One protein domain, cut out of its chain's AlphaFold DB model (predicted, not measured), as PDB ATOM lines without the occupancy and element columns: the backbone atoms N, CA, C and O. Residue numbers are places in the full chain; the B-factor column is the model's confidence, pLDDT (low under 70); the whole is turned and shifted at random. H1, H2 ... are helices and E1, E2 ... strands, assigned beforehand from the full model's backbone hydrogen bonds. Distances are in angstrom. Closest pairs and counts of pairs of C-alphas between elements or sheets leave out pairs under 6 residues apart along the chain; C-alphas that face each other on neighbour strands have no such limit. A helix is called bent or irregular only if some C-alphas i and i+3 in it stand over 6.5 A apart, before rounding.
ATOM      1  N   PRO A 212     100.370  46.275  79.630       90.31
ATOM      2  CA  PRO A 212     100.180  45.474  80.829       90.31
ATOM      3  C   PRO A 212     101.519  45.193  81.527       90.31
ATOM      4  O   PRO A 212     102.479  44.820  80.845       90.31
ATOM      5  N   PRO A 213     101.610  45.344  82.859       88.00
ATOM      6  CA  PRO A 213     102.769  44.878  83.609       88.00
ATOM      7  C   PRO A 213     102.969  43.362  83.417       88.00
ATOM      8  O   PRO A 213     101.978  42.631  83.431       88.00
ATOM      9  N   PRO A 214     104.212  42.853  83.310       87.50
ATOM     10  CA  PRO A 214     104.465  41.413  83.186       87.50
ATOM     11  C   PRO A 214     103.830  40.577  84.305       87.50
ATOM     12  O   PRO A 214     103.293  39.509  84.047       87.50
ATOM     13  N   ARG A 215     103.811  41.097  85.541       87.19
ATOM     14  CA  ARG A 215     103.156  40.436  86.684       87.19
ATOM     15  C   ARG A 215     101.645  40.293  86.508       87.19
ATOM     16  O   ARG A 215     101.079  39.288  86.922       87.19
ATOM     17  N   ASP A 216     100.998  41.279  85.894       89.31
ATOM     18  CA  ASP A 216      99.561  41.216  85.632       89.31
ATOM     19  C   ASP A 216      99.249  40.194  84.529       89.31
ATOM     20  O   ASP A 216      98.233  39.510  84.613       89.31
ATOM     21  N   LEU A 217     100.123  40.056  83.523       90.56
ATOM     22  CA  LEU A 217     100.013  39.005  82.504       90.56
ATOM     23  C   LEU A 217     100.194  37.612  83.120       90.56
ATOM     24  O   LEU A 217      99.330  36.761  82.938       90.56
ATOM     25  N   ALA A 218     101.226  37.424  83.943       90.12
ATOM     26  CA  ALA A 218     101.457  36.166  84.654       90.12
ATOM     27  C   ALA A 218     100.280  35.789  85.576       90.12
ATOM     28  O   ALA A 218      99.936  34.617  85.723       90.12
ATOM     29  N   LEU A 219      99.616  36.776  86.191       89.75
ATOM     30  CA  LEU A 219      98.411  36.536  86.987       89.75
ATOM     31  C   LEU A 219      97.236  36.044  86.128       89.75
ATOM     32  O   LEU A 219      96.488  35.170  86.569       89.75
ATOM     33  N   LEU A 220      97.060  36.603  84.925       90.06
ATOM     34  CA  LEU A 220      96.038  36.142  83.981       90.06
ATOM     35  C   LEU A 220      96.312  34.707  83.533       90.06
ATOM     36  O   LEU A 220      95.406  33.881  83.603       90.06
ATOM     37  N   GLU A 221      97.553  34.407  83.153       92.00
ATOM     38  CA  GLU A 221      97.995  33.059  82.772       92.00
ATOM     39  C   GLU A 221      97.745  32.063  83.906       92.00
ATOM     40  O   GLU A 221      97.091  31.042  83.709       92.00
ATOM     41  N   LYS A 222      98.164  32.396  85.134       90.81
ATOM     42  CA  LYS A 222      97.944  31.544  86.311       90.81
ATOM     43  C   LYS A 222      96.462  31.272  86.560       90.81
ATOM     44  O   LYS A 222      96.100  30.163  86.949       90.81
ATOM     45  N   ARG A 223      95.600  32.273  86.366       90.25
ATOM     46  CA  ARG A 223      94.151  32.105  86.514       90.25
ATOM     47  C   ARG A 223      93.585  31.194  85.426       90.25
ATOM     48  O   ARG A 223      92.871  30.262  85.768       90.25
ATOM     49  N   ALA A 224      93.950  31.420  84.166       90.00
ATOM     50  CA  ALA A 224      93.517  30.587  83.049       90.00
ATOM     51  C   ALA A 224      93.955  29.123  83.229       90.00
ATOM     52  O   ALA A 224      93.138  28.219  83.101       90.00
ATOM     53  N   LEU A 225      95.202  28.887  83.653       91.19
ATOM     54  CA  LEU A 225      95.711  27.548  83.965       91.19
ATOM     55  C   LEU A 225      94.961  26.889  85.127       91.19
ATOM     56  O   LEU A 225      94.735  25.681  85.110       91.19
ATOM     57  N   LYS A 226      94.574  27.659  86.150       92.00
ATOM     58  CA  LYS A 226      93.771  27.144  87.263       92.00
ATOM     59  C   LYS A 226      92.368  26.758  86.801       92.00
ATOM     60  O   LYS A 226      91.886  25.708  87.208       92.00
ATOM     61  N   ASP A 227      91.733  27.585  85.979       90.00
ATOM     62  CA  ASP A 227      90.394  27.319  85.446       90.00
ATOM     63  C   ASP A 227      90.420  26.104  84.499       90.00
ATOM     64  O   ASP A 227      89.514  25.278  84.541       90.00
ATOM     65  N   TYR A 228      91.501  25.944  83.730       89.44
ATOM     66  CA  TYR A 228      91.764  24.781  82.883       89.44
ATOM     67  C   TYR A 228      91.959  23.479  83.680       89.44
ATOM     68  O   TYR A 228      91.301  22.476  83.416       89.44
ATOM     69  N   GLU A 266      98.048  27.343  74.118       89.88
ATOM     70  CA  GLU A 266      97.034  28.317  73.702       89.88
ATOM     71  C   GLU A 266      96.835  29.422  74.755       89.88
ATOM     72  O   GLU A 266      96.781  30.599  74.395       89.88
ATOM     73  N   ILE A 267      96.844  29.090  76.055       89.50
ATOM     74  CA  ILE A 267      96.769  30.083  77.144       89.50
ATOM     75  C   ILE A 267      97.918  31.103  77.059       89.50
ATOM     76  O   ILE A 267      97.688  32.311  77.197       89.50
ATOM     77  N   PHE A 268      99.149  30.646  76.815       88.81
ATOM     78  CA  PHE A 268     100.300  31.537  76.638       88.81
ATOM     79  C   PHE A 268     100.203  32.354  75.341       88.81
ATOM     80  O   PHE A 268     100.533  33.546  75.307       88.81
ATOM     81  N   GLU A 269      99.704  31.757  74.259       89.75
ATOM     82  CA  GLU A 269      99.492  32.482  73.008       89.75
ATOM     83  C   GLU A 269      98.428  33.583  73.176       89.75
ATOM     84  O   GLU A 269      98.600  34.708  72.691       89.75
ATOM     85  N   GLU A 270      97.345  33.313  73.904       88.25
ATOM     86  CA  GLU A 270      96.303  34.285  74.228       88.25
ATOM     87  C   GLU A 270      96.802  35.412  75.136       88.25
ATOM     88  O   GLU A 270      96.505  36.588  74.877       88.25
ATOM     89  N   SER A 271      97.607  35.099  76.158       87.62
ATOM     90  CA  SER A 271      98.193  36.113  77.042       87.62
ATOM     91  C   SER A 271      99.088  37.083  76.260       87.62
ATOM     92  O   SER A 271      99.012  38.303  76.454       87.62
ATOM     93  N   SER A 272      99.837  36.579  75.271       88.75
ATOM     94  CA  SER A 272     100.681  37.387  74.383       88.75
ATOM     95  C   SER A 272      99.878  38.382  73.522       88.75
ATOM     96  O   SER A 272     100.379  39.447  73.125       88.75
ATOM     97  N   LYS A 273      98.596  38.081  73.261       91.25
ATOM     98  CA  LYS A 273      97.668  38.941  72.509       91.25
ATOM     99  C   LYS A 273      97.082  40.055  73.382       91.25
ATOM    100  O   LYS A 273      96.513  41.003  72.826       91.25
ATOM    101  N   VAL A 274      97.219  40.009  74.711       91.62
ATOM    102  CA  VAL A 274      96.691  41.033  75.627       91.62
ATOM    103  C   VAL A 274      97.396  42.373  75.400       91.62
ATOM    104  O   VAL A 274      98.608  42.526  75.536       91.62
ATOM    105  N   ARG A 275      96.613  43.399  75.054       91.81
ATOM    106  CA  ARG A 275      97.107  44.766  74.826       91.81
ATOM    107  C   ARG A 275      96.878  45.683  76.010       91.81
ATOM    108  O   ARG A 275      97.639  46.629  76.183       91.81
ATOM    109  N   LYS A 276      95.802  45.462  76.765       93.25
ATOM    110  CA  LYS A 276      95.420  46.282  77.919       93.25
ATOM    111  C   LYS A 276      94.738  45.420  78.966       93.25
ATOM    112  O   LYS A 276      94.004  44.500  78.614       93.25
ATOM    113  N   ILE A 277      94.913  45.793  80.225       93.38
ATOM    114  CA  ILE A 277      94.204  45.226  81.370       93.38
ATOM    115  C   ILE A 277      93.583  46.394  82.142       93.38
ATOM    116  O   ILE A 277      94.166  47.479  82.197       93.38
ATOM    117  N   CYS A 278      92.386  46.199  82.695       93.81
ATOM    118  CA  CYS A 278      91.778  47.154  83.617       93.81
ATOM    119  C   CYS A 278      92.705  47.393  84.820       93.81
ATOM    120  O   CYS A 278      93.131  46.440  85.457       93.81
ATOM    121  N   ASN A 279      93.000  48.645  85.160       93.38
ATOM    122  CA  ASN A 279      93.911  48.983  86.253       93.38
ATOM    123  C   ASN A 279      93.301  48.815  87.645       93.38
ATOM    124  O   ASN A 279      94.057  48.814  88.611       93.38
ATOM    125  N   ASN A 280      91.979  48.651  87.761       93.38
ATOM    126  CA  ASN A 280      91.349  48.319  89.035       93.38
ATOM    127  C   ASN A 280      91.875  46.950  89.529       93.38
ATOM    128  O   ASN A 280      91.665  45.959  88.819       93.38
ATOM    129  N   PRO A 281      92.522  46.867  90.710       90.44
ATOM    130  CA  PRO A 281      93.085  45.622  91.240       90.44
ATOM    131  C   PRO A 281      92.074  44.476  91.340       90.44
ATOM    132  O   PRO A 281      92.432  43.330  91.078       90.44
ATOM    133  N   GLU A 282      90.802  44.804  91.577       91.50
ATOM    134  CA  GLU A 282      89.697  43.843  91.696       91.50
ATOM    135  C   GLU A 282      89.101  43.414  90.340       91.50
ATOM    136  O   GLU A 282      88.172  42.613  90.271       91.50
ATOM    137  N   CYS A 283      89.597  43.957  89.223       91.81
ATOM    138  CA  CYS A 283      89.068  43.685  87.888       91.81
ATOM    139  C   CYS A 283      90.158  43.195  86.939       91.81
ATOM    140  O   CYS A 283      91.134  43.902  86.714       91.81
ATOM    141  N   LEU A 284      89.961  42.042  86.300       89.31
ATOM    142  CA  LEU A 284      90.915  41.445  85.352       89.31
ATOM    143  C   LEU A 284      90.454  41.516  83.890       89.31
ATOM    144  O   LEU A 284      90.973  40.799  83.043       89.31
ATOM    145  N   ARG A 285      89.485  42.384  83.564       92.25
ATOM    146  CA  ARG A 285      89.036  42.533  82.172       92.25
ATOM    147  C   ARG A 285      90.188  43.005  81.288       92.25
ATOM    148  O   ARG A 285      90.868  43.982  81.616       92.25
ATOM    149  N   THR A 286      90.356  42.338  80.156       92.50
ATOM    150  CA  THR A 286      91.417  42.597  79.186       92.50
ATOM    151  C   THR A 286      90.851  43.139  77.877       92.50
ATOM    152  O   THR A 286      89.646  43.129  77.632       92.50
ATOM    153  N   ARG A 287      91.743  43.681  77.051       90.81
ATOM    154  CA  ARG A 287      91.505  43.931  75.629       90.81
ATOM    155  C   ARG A 287      92.623  43.249  74.858       90.81
ATOM    156  O   ARG A 287      93.796  43.529  75.143       90.81
ATOM    157  N   THR A 288      92.285  42.399  73.900       89.25
ATOM    158  CA  THR A 288      93.259  41.599  73.146       89.25
ATOM    159  C   THR A 288      93.449  42.140  71.728       89.25
ATOM    160  O   THR A 288      92.833  43.121  71.301       89.25
ATOM    161  N   ARG A 289      94.425  41.594  70.999       80.81
ATOM    162  CA  ARG A 289      94.655  41.898  69.586       80.81
ATOM    163  C   ARG A 289      93.787  40.969  68.731       80.81
ATOM    164  O   ARG A 289      94.148  39.821  68.531       80.81
ATOM    165  N   GLY A 290      92.706  41.504  68.175       72.44
ATOM    166  CA  GLY A 290      91.765  40.762  67.327       72.44
ATOM    167  C   GLY A 290      90.332  41.040  67.772       72.44
ATOM    168  O   GLY A 290      90.117  41.432  68.911       72.44
ATOM    169  N   LYS A 291      89.344  40.904  66.881       55.09
ATOM    170  CA  LYS A 291      87.931  41.039  67.268       55.09
ATOM    171  C   LYS A 291      87.485  39.743  67.953       55.09
ATOM    172  O   LYS A 291      86.922  38.882  67.287       55.09
ATOM    173  N   SER A 292      87.753  39.587  69.247       61.84
ATOM    174  CA  SER A 292      87.028  38.592  70.043       61.84
ATOM    175  C   SER A 292      85.650  39.152  70.415       61.84
ATOM    176  O   SER A 292      85.447  40.367  70.480       61.84
ATOM    177  N   SER A 293      84.677  38.279  70.665       55.56
ATOM    178  CA  SER A 293      83.330  38.671  71.113       55.56
ATOM    179  C   SER A 293      83.317  39.348  72.494       55.56
ATOM    180  O   SER A 293      82.313  39.948  72.870       55.56
ATOM    181  N   GLN A 294      84.430  39.294  73.237       62.22
ATOM    182  CA  GLN A 294      84.577  39.830  74.595       62.22
ATOM    183  C   GLN A 294      85.402  41.127  74.669       62.22
ATOM    184  O   GLN A 294      85.715  41.597  75.764       62.22
ATOM    185  N   ASP A 295      85.763  41.726  73.533       70.62
ATOM    186  CA  ASP A 295      86.692  42.854  73.495       70.62
ATOM    187  C   ASP A 295      86.037  44.143  74.048       70.62
ATOM    188  O   ASP A 295      85.239  44.819  73.392       70.62
ATOM    189  N   VAL A 296      86.343  44.495  75.304       81.38
ATOM    190  CA  VAL A 296      85.735  45.650  75.985       81.38
ATOM    191  C   VAL A 296      86.410  46.952  75.554       81.38
ATOM    192  O   VAL A 296      87.639  47.088  75.556       81.38
ATOM    193  N   LYS A 297      85.604  47.978  75.253       89.75
ATOM    194  CA  LYS A 297      86.111  49.340  75.046       89.75
ATOM    195  C   LYS A 297      86.719  49.871  76.348       89.75
ATOM    196  O   LYS A 297      86.012  50.256  77.271       89.75
ATOM    197  N   MET A 298      88.047  49.932  76.393       94.12
ATOM    198  CA  MET A 298      88.783  50.470  77.537       94.12
ATOM    199  C   MET A 298      88.772  52.005  77.534       94.12
ATOM    200  O   MET A 298      89.199  52.641  76.566       94.12
ATOM    201  N   LEU A 299      88.340  52.593  78.645       95.31
ATOM    202  CA  LEU A 299      88.522  54.001  78.987       95.31
ATOM    203  C   LEU A 299      89.981  54.259  79.372       95.31
ATOM    204  O   LEU A 299      90.673  53.360  79.847       95.31
ATOM    205  N   ARG A 300      90.447  55.497  79.193       95.75
ATOM    206  CA  ARG A 300      91.759  55.953  79.666       95.75
ATOM    207  C   ARG A 300      91.575  57.049  80.698       95.75
ATOM    208  O   ARG A 300      90.691  57.888  80.542       95.75
ATOM    209  N   CYS A 301      92.436  57.075  81.708       95.50
ATOM    210  CA  CYS A 301      92.516  58.228  82.598       95.50
ATOM    211  C   CYS A 301      92.865  59.479  81.775       95.50
ATOM    212  O   CYS A 301      93.876  59.497  81.075       95.50
ATOM    213  N   SER A 302      92.040  60.524  81.852       93.62
ATOM    214  CA  SER A 302      92.217  61.754  81.066       93.62
ATOM    215  C   SER A 302      93.468  62.544  81.451       93.62
ATOM    216  O   SER A 302      93.997  63.276  80.623       93.62
ATOM    217  N   ARG A 303      93.959  62.382  82.687       93.69
ATOM    218  CA  ARG A 303      95.141  63.091  83.189       93.69
ATOM    219  C   ARG A 303      96.446  62.422  82.766       93.69
ATOM    220  O   ARG A 303      97.293  63.072  82.169       93.69
ATOM    221  N   CYS A 304      96.624  61.143  83.101       94.69
ATOM    222  CA  CYS A 304      97.880  60.445  82.821       94.69
ATOM    223  C   CYS A 304      97.910  59.777  81.450       94.69
ATOM    224  O   CYS A 304      98.982  59.579  80.895       94.69
ATOM    225  N   THR A 305      96.749  59.418  80.894       94.06
ATOM    226  CA  THR A 305      96.576  58.666  79.634       94.06
ATOM    227  C   THR A 305      97.170  57.249  79.608       94.06
ATOM    228  O   THR A 305      96.964  56.527  78.632       94.06
ATOM    229  N   VAL A 306      97.826  56.825  80.695       93.75
ATOM    230  CA  VAL A 306      98.488  55.521  80.854       93.75
ATOM    231  C   VAL A 306      97.533  54.465  81.411       93.75
ATOM    232  O   VAL A 306      97.432  53.377  80.846       93.75
ATOM    233  N   ALA A 307      96.817  54.781  82.496       94.25
ATOM    234  CA  ALA A 307      95.891  53.847  83.135       94.25
ATOM    235  C   ALA A 307      94.641  53.609  82.269       94.25
ATOM    236  O   ALA A 307      94.052  54.556  81.732       94.25
ATOM    237  N   ASN A 308      94.236  52.344  82.153       95.19
ATOM    238  CA  ASN A 308      93.087  51.884  81.386       95.19
ATOM    239  C   ASN A 308      92.033  51.273  82.315       95.19
ATOM    240  O   ASN A 308      92.362  50.536  83.235       95.19
ATOM    241  N   TYR A 309      90.756  51.525  82.046       95.50
ATOM    242  CA  TYR A 309      89.649  50.993  82.839       95.50
ATOM    243  C   TYR A 309      88.562  50.446  81.925       95.50
ATOM    244  O   TYR A 309      88.231  51.066  80.918       95.50
ATOM    245  N   CYS A 310      87.962  49.310  82.274       95.88
ATOM    246  CA  CYS A 310      86.852  48.759  81.492       95.88
ATOM    247  C   CYS A 310      85.540  49.542  81.670       95.88
ATOM    248  O   CYS A 310      84.630  49.399  80.861       95.88
ATOM    249  N   SER A 311      85.421  50.348  82.733       96.38
ATOM    250  CA  SER A 311      84.247  51.172  83.035       96.38
ATOM    251  C   SER A 311      84.606  52.351  83.946       96.38
ATOM    252  O   SER A 311      85.641  52.347  84.619       96.38
ATOM    253  N   ALA A 312      83.729  53.357  84.000       96.81
ATOM    254  CA  ALA A 312      83.869  54.490  84.919       96.81
ATOM    255  C   ALA A 312      83.740  54.067  86.396       96.81
ATOM    256  O   ALA A 312      84.284  54.717  87.283       96.81
ATOM    257  N   GLU A 313      83.037  52.969  86.680       97.56
ATOM    258  CA  GLU A 313      82.963  52.371  88.019       97.56
ATOM    259  C   GLU A 313      84.319  51.835  88.468       97.56
ATOM    260  O   GLU A 313      84.774  52.188  89.550       97.56
ATOM    261  N   CYS A 314      85.010  51.075  87.610       97.12
ATOM    262  CA  CYS A 314      86.358  50.592  87.912       97.12
ATOM    263  C   CYS A 314      87.349  51.744  88.109       97.12
ATOM    264  O   CYS A 314      88.194  51.674  88.997       97.12
ATOM    265  N   GLN A 315      87.228  52.819  87.324       96.31
ATOM    266  CA  GLN A 315      88.048  54.014  87.517       96.31
ATOM    267  C   GLN A 315      87.783  54.682  88.875       96.31
ATOM    268  O   GLN A 315      88.727  55.072  89.555       96.31
ATOM    269  N   ARG A 316      86.513  54.819  89.279       96.56
ATOM    270  CA  ARG A 316      86.142  55.404  90.579       96.56
ATOM    271  C   ARG A 316      86.609  54.539  91.748       96.56
ATOM    272  O   ARG A 316      87.121  55.089  92.717       96.56
ATOM    273  N   ALA A 317      86.473  53.217  91.637       96.31
ATOM    274  CA  ALA A 317      86.926  52.270  92.654       96.31
ATOM    275  C   ALA A 317      88.448  52.347  92.877       96.31
ATOM    276  O   ALA A 317      88.907  52.370  94.013       96.31
ATOM    277  N   ASP A 318      89.224  52.473  91.798       94.25
ATOM    278  CA  ASP A 318      90.689  52.568  91.851       94.25
ATOM    279  C   ASP A 318      91.217  53.981  92.181       94.25
ATOM    280  O   ASP A 318      92.409  54.174  92.426       94.25
ATOM    281  N   TRP A 319      90.351  55.001  92.188       93.75
ATOM    282  CA  TRP A 319      90.776  56.404  92.195       93.75
ATOM    283  C   TRP A 319      91.665  56.775  93.382       93.75
ATOM    284  O   TRP A 319      92.641  57.501  93.195       93.75
ATOM    285  N   LYS A 320      91.358  56.274  94.586       92.31
ATOM    286  CA  LYS A 320      92.142  56.569  95.795       92.31
ATOM    287  C   LYS A 320      93.606  56.145  95.618       92.31
ATOM    288  O   LYS A 320      94.494  56.965  95.816       92.31
ATOM    289  N   ARG A 321      93.833  54.913  95.148       90.06
ATOM    290  CA  ARG A 321      95.167  54.362  94.869       90.06
ATOM    291  C   ARG A 321      95.837  55.091  93.703       90.06
ATOM    292  O   ARG A 321      96.944  55.598  93.847       90.06
ATOM    293  N   HIS A 322      95.146  55.205  92.567       91.38
ATOM    294  CA  HIS A 322      95.704  55.801  91.350       91.38
ATOM    295  C   HIS A 322      96.102  57.275  91.526       91.38
ATOM    296  O   HIS A 322      97.118  57.721  90.983       91.38
ATOM    297  N   LYS A 323      95.303  58.052  92.273       90.62
ATOM    298  CA  LYS A 323      95.569  59.472  92.540       90.62
ATOM    299  C   LYS A 323      96.840  59.666  93.366       90.62
ATOM    300  O   LYS A 323      97.545  60.644  93.122       90.62
ATOM    301  N   GLU A 324      97.110  58.778  94.321       85.94
ATOM    302  CA  GLU A 324      98.313  58.836  95.154       85.94
ATOM    303  C   GLU A 324      99.560  58.537  94.321       85.94
ATOM    304  O   GLU A 324     100.483  59.350  94.304       85.94
ATOM    305  N   MET A 325      99.561  57.442  93.556       79.44
ATOM    306  CA  MET A 325     100.602  57.137  92.573       79.44
ATOM    307  C   MET A 325     100.034  56.256  91.448       79.44
ATOM    308  O   MET A 325      99.338  55.290  91.752       79.44
ATOM    309  N   PRO A 326     100.340  56.495  90.154       82.25
ATOM    310  CA  PRO A 326     101.149  57.565  89.564       82.25
ATOM    311  C   PRO A 326     100.323  58.489  88.631       82.25
ATOM    312  O   PRO A 326     100.667  58.686  87.467       82.25
ATOM    313  N   CYS A 327      99.196  59.062  89.078       92.56
ATOM    314  CA  CYS A 327      98.360  59.930  88.226       92.56
ATOM    315  C   CYS A 327      98.969  61.333  87.972       92.56
ATOM    316  O   CYS A 327      98.485  62.348  88.487       92.56
ATOM    317  N   LYS A 328     100.018  61.398  87.141       93.25
ATOM    318  CA  LYS A 328     100.648  62.626  86.614       93.25
ATOM    319  C   LYS A 328     100.521  62.693  85.078       93.25
ATOM    320  O   LYS A 328     100.231  61.663  84.473       93.25
ATOM    321  N   PRO A 329     100.689  63.866  84.431       94.12
ATOM    322  CA  PRO A 329     100.727  63.961  82.967       94.12
ATOM    323  C   PRO A 329     101.779  63.029  82.350       94.12
ATOM    324  O   PRO A 329     102.801  62.771  82.981       94.12
ATOM    325  N   PHE A 330     101.539  62.554  81.123       92.00
ATOM    326  CA  PHE A 330     102.398  61.571  80.446       92.00
ATOM    327  C   PHE A 330     103.878  61.986  80.407       92.00
ATOM    328  O   PHE A 330     104.737  61.193  80.778       92.00
ATOM    329  N   GLU A 331     104.170  63.236  80.042       92.00
ATOM    330  CA  GLU A 331     105.554  63.733  79.970       92.00
ATOM    331  C   GLU A 331     106.237  63.749  81.343       92.00
ATOM    332  O   GLU A 331     107.382  63.333  81.484       92.00
ATOM    333  N   VAL A 332     105.499  64.123  82.392       92.31
ATOM    334  CA  VAL A 332     106.018  64.099  83.768       92.31
ATOM    335  C   VAL A 332     106.288  62.663  84.208       92.31
ATOM    336  O   VAL A 332     107.312  62.400  84.825       92.31
ATOM    337  N   LEU A 333     105.395  61.724  83.874       93.38
ATOM    338  CA  LEU A 333     105.613  60.306  84.165       93.38
ATOM    339  C   LEU A 333     106.863  59.776  83.485       93.38
ATOM    340  O   LEU A 333     107.564  58.958  84.063       93.38
ATOM    341  N   LEU A 334     107.118  60.202  82.255       93.12
ATOM    342  CA  LEU A 334     108.243  59.733  81.472       93.12
ATOM    343  C   LEU A 334     109.588  60.205  82.054       93.12
ATOM    344  O   LEU A 334     110.540  59.419  82.116       93.12
ATOM    345  N   GLU A 335     109.658  61.464  82.486       91.38
ATOM    346  CA  GLU A 335     110.899  62.096  82.941       91.38
ATOM    347  C   GLU A 335     111.250  61.824  84.407       91.38
ATOM    348  O   GLU A 335     112.434  61.648  84.699       91.38
ATOM    349  N   ASP A 336     110.253  61.763  85.294       92.00
ATOM    350  CA  ASP A 336     110.418  61.653  86.751       92.00
ATOM    351  C   ASP A 336     110.931  60.264  87.152       92.00
ATOM    352  O   ASP A 336     110.184  59.281  87.154       92.00
ATOM    353  N   ASP A 337     112.221  60.175  87.479       92.19
ATOM    354  CA  ASP A 337     112.887  58.911  87.779       92.19
ATOM    355  C   ASP A 337     112.363  58.238  89.058       92.19
ATOM    356  O   ASP A 337     112.397  57.006  89.154       92.19
ATOM    357  N   ASP A 338     111.829  59.004  90.016       90.75
ATOM    358  CA  ASP A 338     111.316  58.467  91.281       90.75
ATOM    359  C   ASP A 338     110.079  57.588  91.069       90.75
ATOM    360  O   ASP A 338     109.794  56.700  91.884       90.75
ATOM    361  N   LEU A 339     109.376  57.776  89.950       91.69
ATOM    362  CA  LEU A 339     108.212  56.980  89.565       91.69
ATOM    363  C   LEU A 339     108.587  55.643  88.926       91.69
ATOM    364  O   LEU A 339     107.710  54.797  88.768       91.69
ATOM    365  N   TRP A 340     109.858  55.405  88.599       92.31
ATOM    366  CA  TRP A 340     110.306  54.167  87.962       92.31
ATOM    367  C   TRP A 340     111.136  53.319  88.920       92.31
ATOM    368  O   TRP A 340     111.963  53.813  89.688       92.31
ATOM    369  N   ASN A 341     110.912  52.009  88.897       91.31
ATOM    370  CA  ASN A 341     111.822  51.062  89.533       91.31
ATOM    371  C   ASN A 341     113.099  50.889  88.672       91.31
ATOM    372  O   ASN A 341     113.109  51.326  87.514       91.31
ATOM    373  N   PRO A 342     114.176  50.281  89.204       90.25
ATOM    374  CA  PRO A 342     115.426  50.066  88.462       90.25
ATOM    375  C   PRO A 342     115.224  49.377  87.101       90.25
ATOM    376  O   PRO A 342     115.771  49.801  86.088       90.25
ATOM    377  N   TRP A 343     114.316  48.402  87.013       88.88
ATOM    378  CA  TRP A 343     114.038  47.644  85.782       88.88
ATOM    379  C   TRP A 343     113.124  48.360  84.769       88.88
ATOM    380  O   TRP A 343     112.802  47.808  83.709       88.88
ATOM    381  N   GLY A 344     112.699  49.592  85.063       88.56
ATOM    382  CA  GLY A 344     111.811  50.376  84.205       88.56
ATOM    383  C   GLY A 344     110.328  50.021  84.350       88.56
ATOM    384  O   GLY A 344     109.547  50.268  83.446       88.56
ATOM    385  N   GLY A 345     109.883  49.451  85.463       90.31
ATOM    386  CA  GLY A 345     108.456  49.399  85.797       90.31
ATOM    387  C   GLY A 345     107.982  50.719  86.411       90.31
ATOM    388  O   GLY A 345     108.659  51.270  87.280       90.31
ATOM    389  N   LEU A 346     106.819  51.223  85.986       90.94
ATOM    390  CA  LEU A 346     106.185  52.390  86.607       90.94
ATOM    391  C   LEU A 346     105.576  51.982  87.962       90.94
ATOM    392  O   LEU A 346     104.659  51.159  88.018       90.94
ATOM    393  N   LYS A 347     106.077  52.566  89.053       88.44
ATOM    394  CA  LYS A 347     105.636  52.285  90.426       88.44
ATOM    395  C   LYS A 347     104.159  52.638  90.611       88.44
ATOM    396  O   LYS A 347     103.655  53.610  90.050       88.44
ATOM    397  N   GLY A 348     103.458  51.842  91.416       85.62
ATOM    398  CA  GLY A 348     102.038  52.049  91.733       85.62
ATOM    399  C   GLY A 348     101.054  51.588  90.650       85.62
ATOM    400  O   GLY A 348      99.851  51.599  90.889       85.62
ATOM    401  N   MET A 349     101.530  51.142  89.482       84.06
ATOM    402  CA  MET A 349     100.665  50.534  88.460       84.06
ATOM    403  C   MET A 349     100.371  49.056  88.715       84.06
ATOM    404  O   MET A 349      99.413  48.522  88.160       84.06
ATOM    405  N   GLU A 350     101.186  48.404  89.538       81.00
ATOM    406  CA  GLU A 350     101.065  46.990  89.878       81.00
ATOM    407  C   GLU A 350      99.840  46.748  90.765       81.00
ATOM    408  O   GLU A 350      99.496  47.576  91.614       81.00
ATOM    409  N   ARG A 351      99.166  45.611  90.568       82.31
ATOM    410  CA  ARG A 351      98.006  45.216  91.387       82.31
ATOM    411  C   ARG A 351      98.370  44.958  92.839       82.31
ATOM    412  O   ARG A 351      97.592  45.281  93.729       82.31
ATOM    413  N   PHE A 352      99.551  44.395  93.052       76.75
ATOM    414  CA  PHE A 352     100.080  44.096  94.370       76.75
ATOM    415  C   PHE A 352     101.186  45.095  94.704       76.75
ATOM    416  O   PHE A 352     102.016  45.371  93.834       76.75
ATOM    417  N   PRO A 353     101.220  45.634  95.935       68.81
ATOM    418  CA  PRO A 353     102.332  46.458  96.365       68.81
ATOM    419  C   PRO A 353     103.615  45.631  96.291       68.81
ATOM    420  O   PRO A 353     103.737  44.595  96.943       68.81
ATOM    421  N   VAL A 354     104.570  46.087  95.487       67.00
ATOM    422  CA  VAL A 354     105.923  45.540  95.487       67.00
ATOM    423  C   VAL A 354     106.772  46.436  96.374       67.00
ATOM    424  O   VAL A 354     106.913  47.635  96.121       67.00
ATOM    425  N   HIS A 355     107.329  45.855  97.433       63.78
ATOM    426  CA  HIS A 355     108.377  46.508  98.200       63.78
ATOM    427  C   HIS A 355     109.672  46.400  97.401       63.78
ATOM    428  O   HIS A 355     110.311  45.353  97.354       63.78
ATOM    429  N   TYR A 356     110.013  47.488  96.720       57.06
ATOM    430  CA  TYR A 356     111.341  47.684  96.159       57.06
ATOM    431  C   TYR A 356     112.261  48.012  97.337       57.06
ATOM    432  O   TYR A 356     112.239  49.145  97.821       57.06
ATOM    433  N   GLY A 357     112.910  46.971  97.867       44.88
ATOM    434  CA  GLY A 357     113.887  47.064  98.954       44.88
ATOM    435  C   GLY A 357     115.111  47.873  98.567       44.88
ATOM    436  O   GLY A 357     115.462  47.847  97.365       44.88
TER     437      GLY A 357
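Overview. This is residues 212 to 228 and 266 to 357 of the 357 residues of an uncharacterized protein of Phanerochaete carnosa (strain HHB-10118-sp) (UniProt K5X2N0). A small two-strand hairpin, E1 and E2, lies between two unlike parts: on one side H1 and H2 run side by side, and on the other H3 and H4 lie well separated among long loops. The last stretch without a named element, residues 336 to 357, folds back from H4 and ends in a tail. The printed part has 109 residues, with four named helices and two named strands in the order H1, H2, E1, E2, H3, H4; the sheet is antiparallel. The class is mostly helix, though under half of the residues are in named elements. The whole is compact, with a radius of gyration of the C-alphas of 14.3 A and spans of 39 by 32 by 22 A.

Along the chain. E1 is residues 274 to 277 and E2 residues 286 to 288. H2 is residues 266 to 273. H1, residues 214 to 228, begins with C-alpha 214 at (104.465, 41.413, 83.186) and is 20.9 A long. H3, residues 312 to 324, is 18.2 A long and irregular: C-alphas 317 and 320 are 7.5 A apart. H4, residues 330 to 335, ends with C-alpha 335 at (110.899, 62.096, 82.941).

Arrangement. The hairpin E1 and E2 has N 275 and O 287 within hydrogen-bond range at 2.8 A. H1 and H2 touch at a shallow tilt of 29 degrees, opposite ways; their closest C-alphas, Leu 217 and Ser 271, are 6.4 A apart. H3 and H4 are apart. Residues 299 to 300 pair antiparallel with residues 308 to 309. Every O i to N i+4 pair is within hydrogen-bond range in H1, H2 and H4, and 6 of 9 in H3.

Size, cuts and confidence. The C-alphas farthest apart, Ser 293 and Gly 357, are 42.2 A from each other. Residues 229 to 265 are not printed, and C-alphas 228 and 266 are 11.2 A apart across this cut. The link from E2 to H3 is long, with 23 residues. Residues 291 to 294 and 353 to 357 have pLDDT under 70.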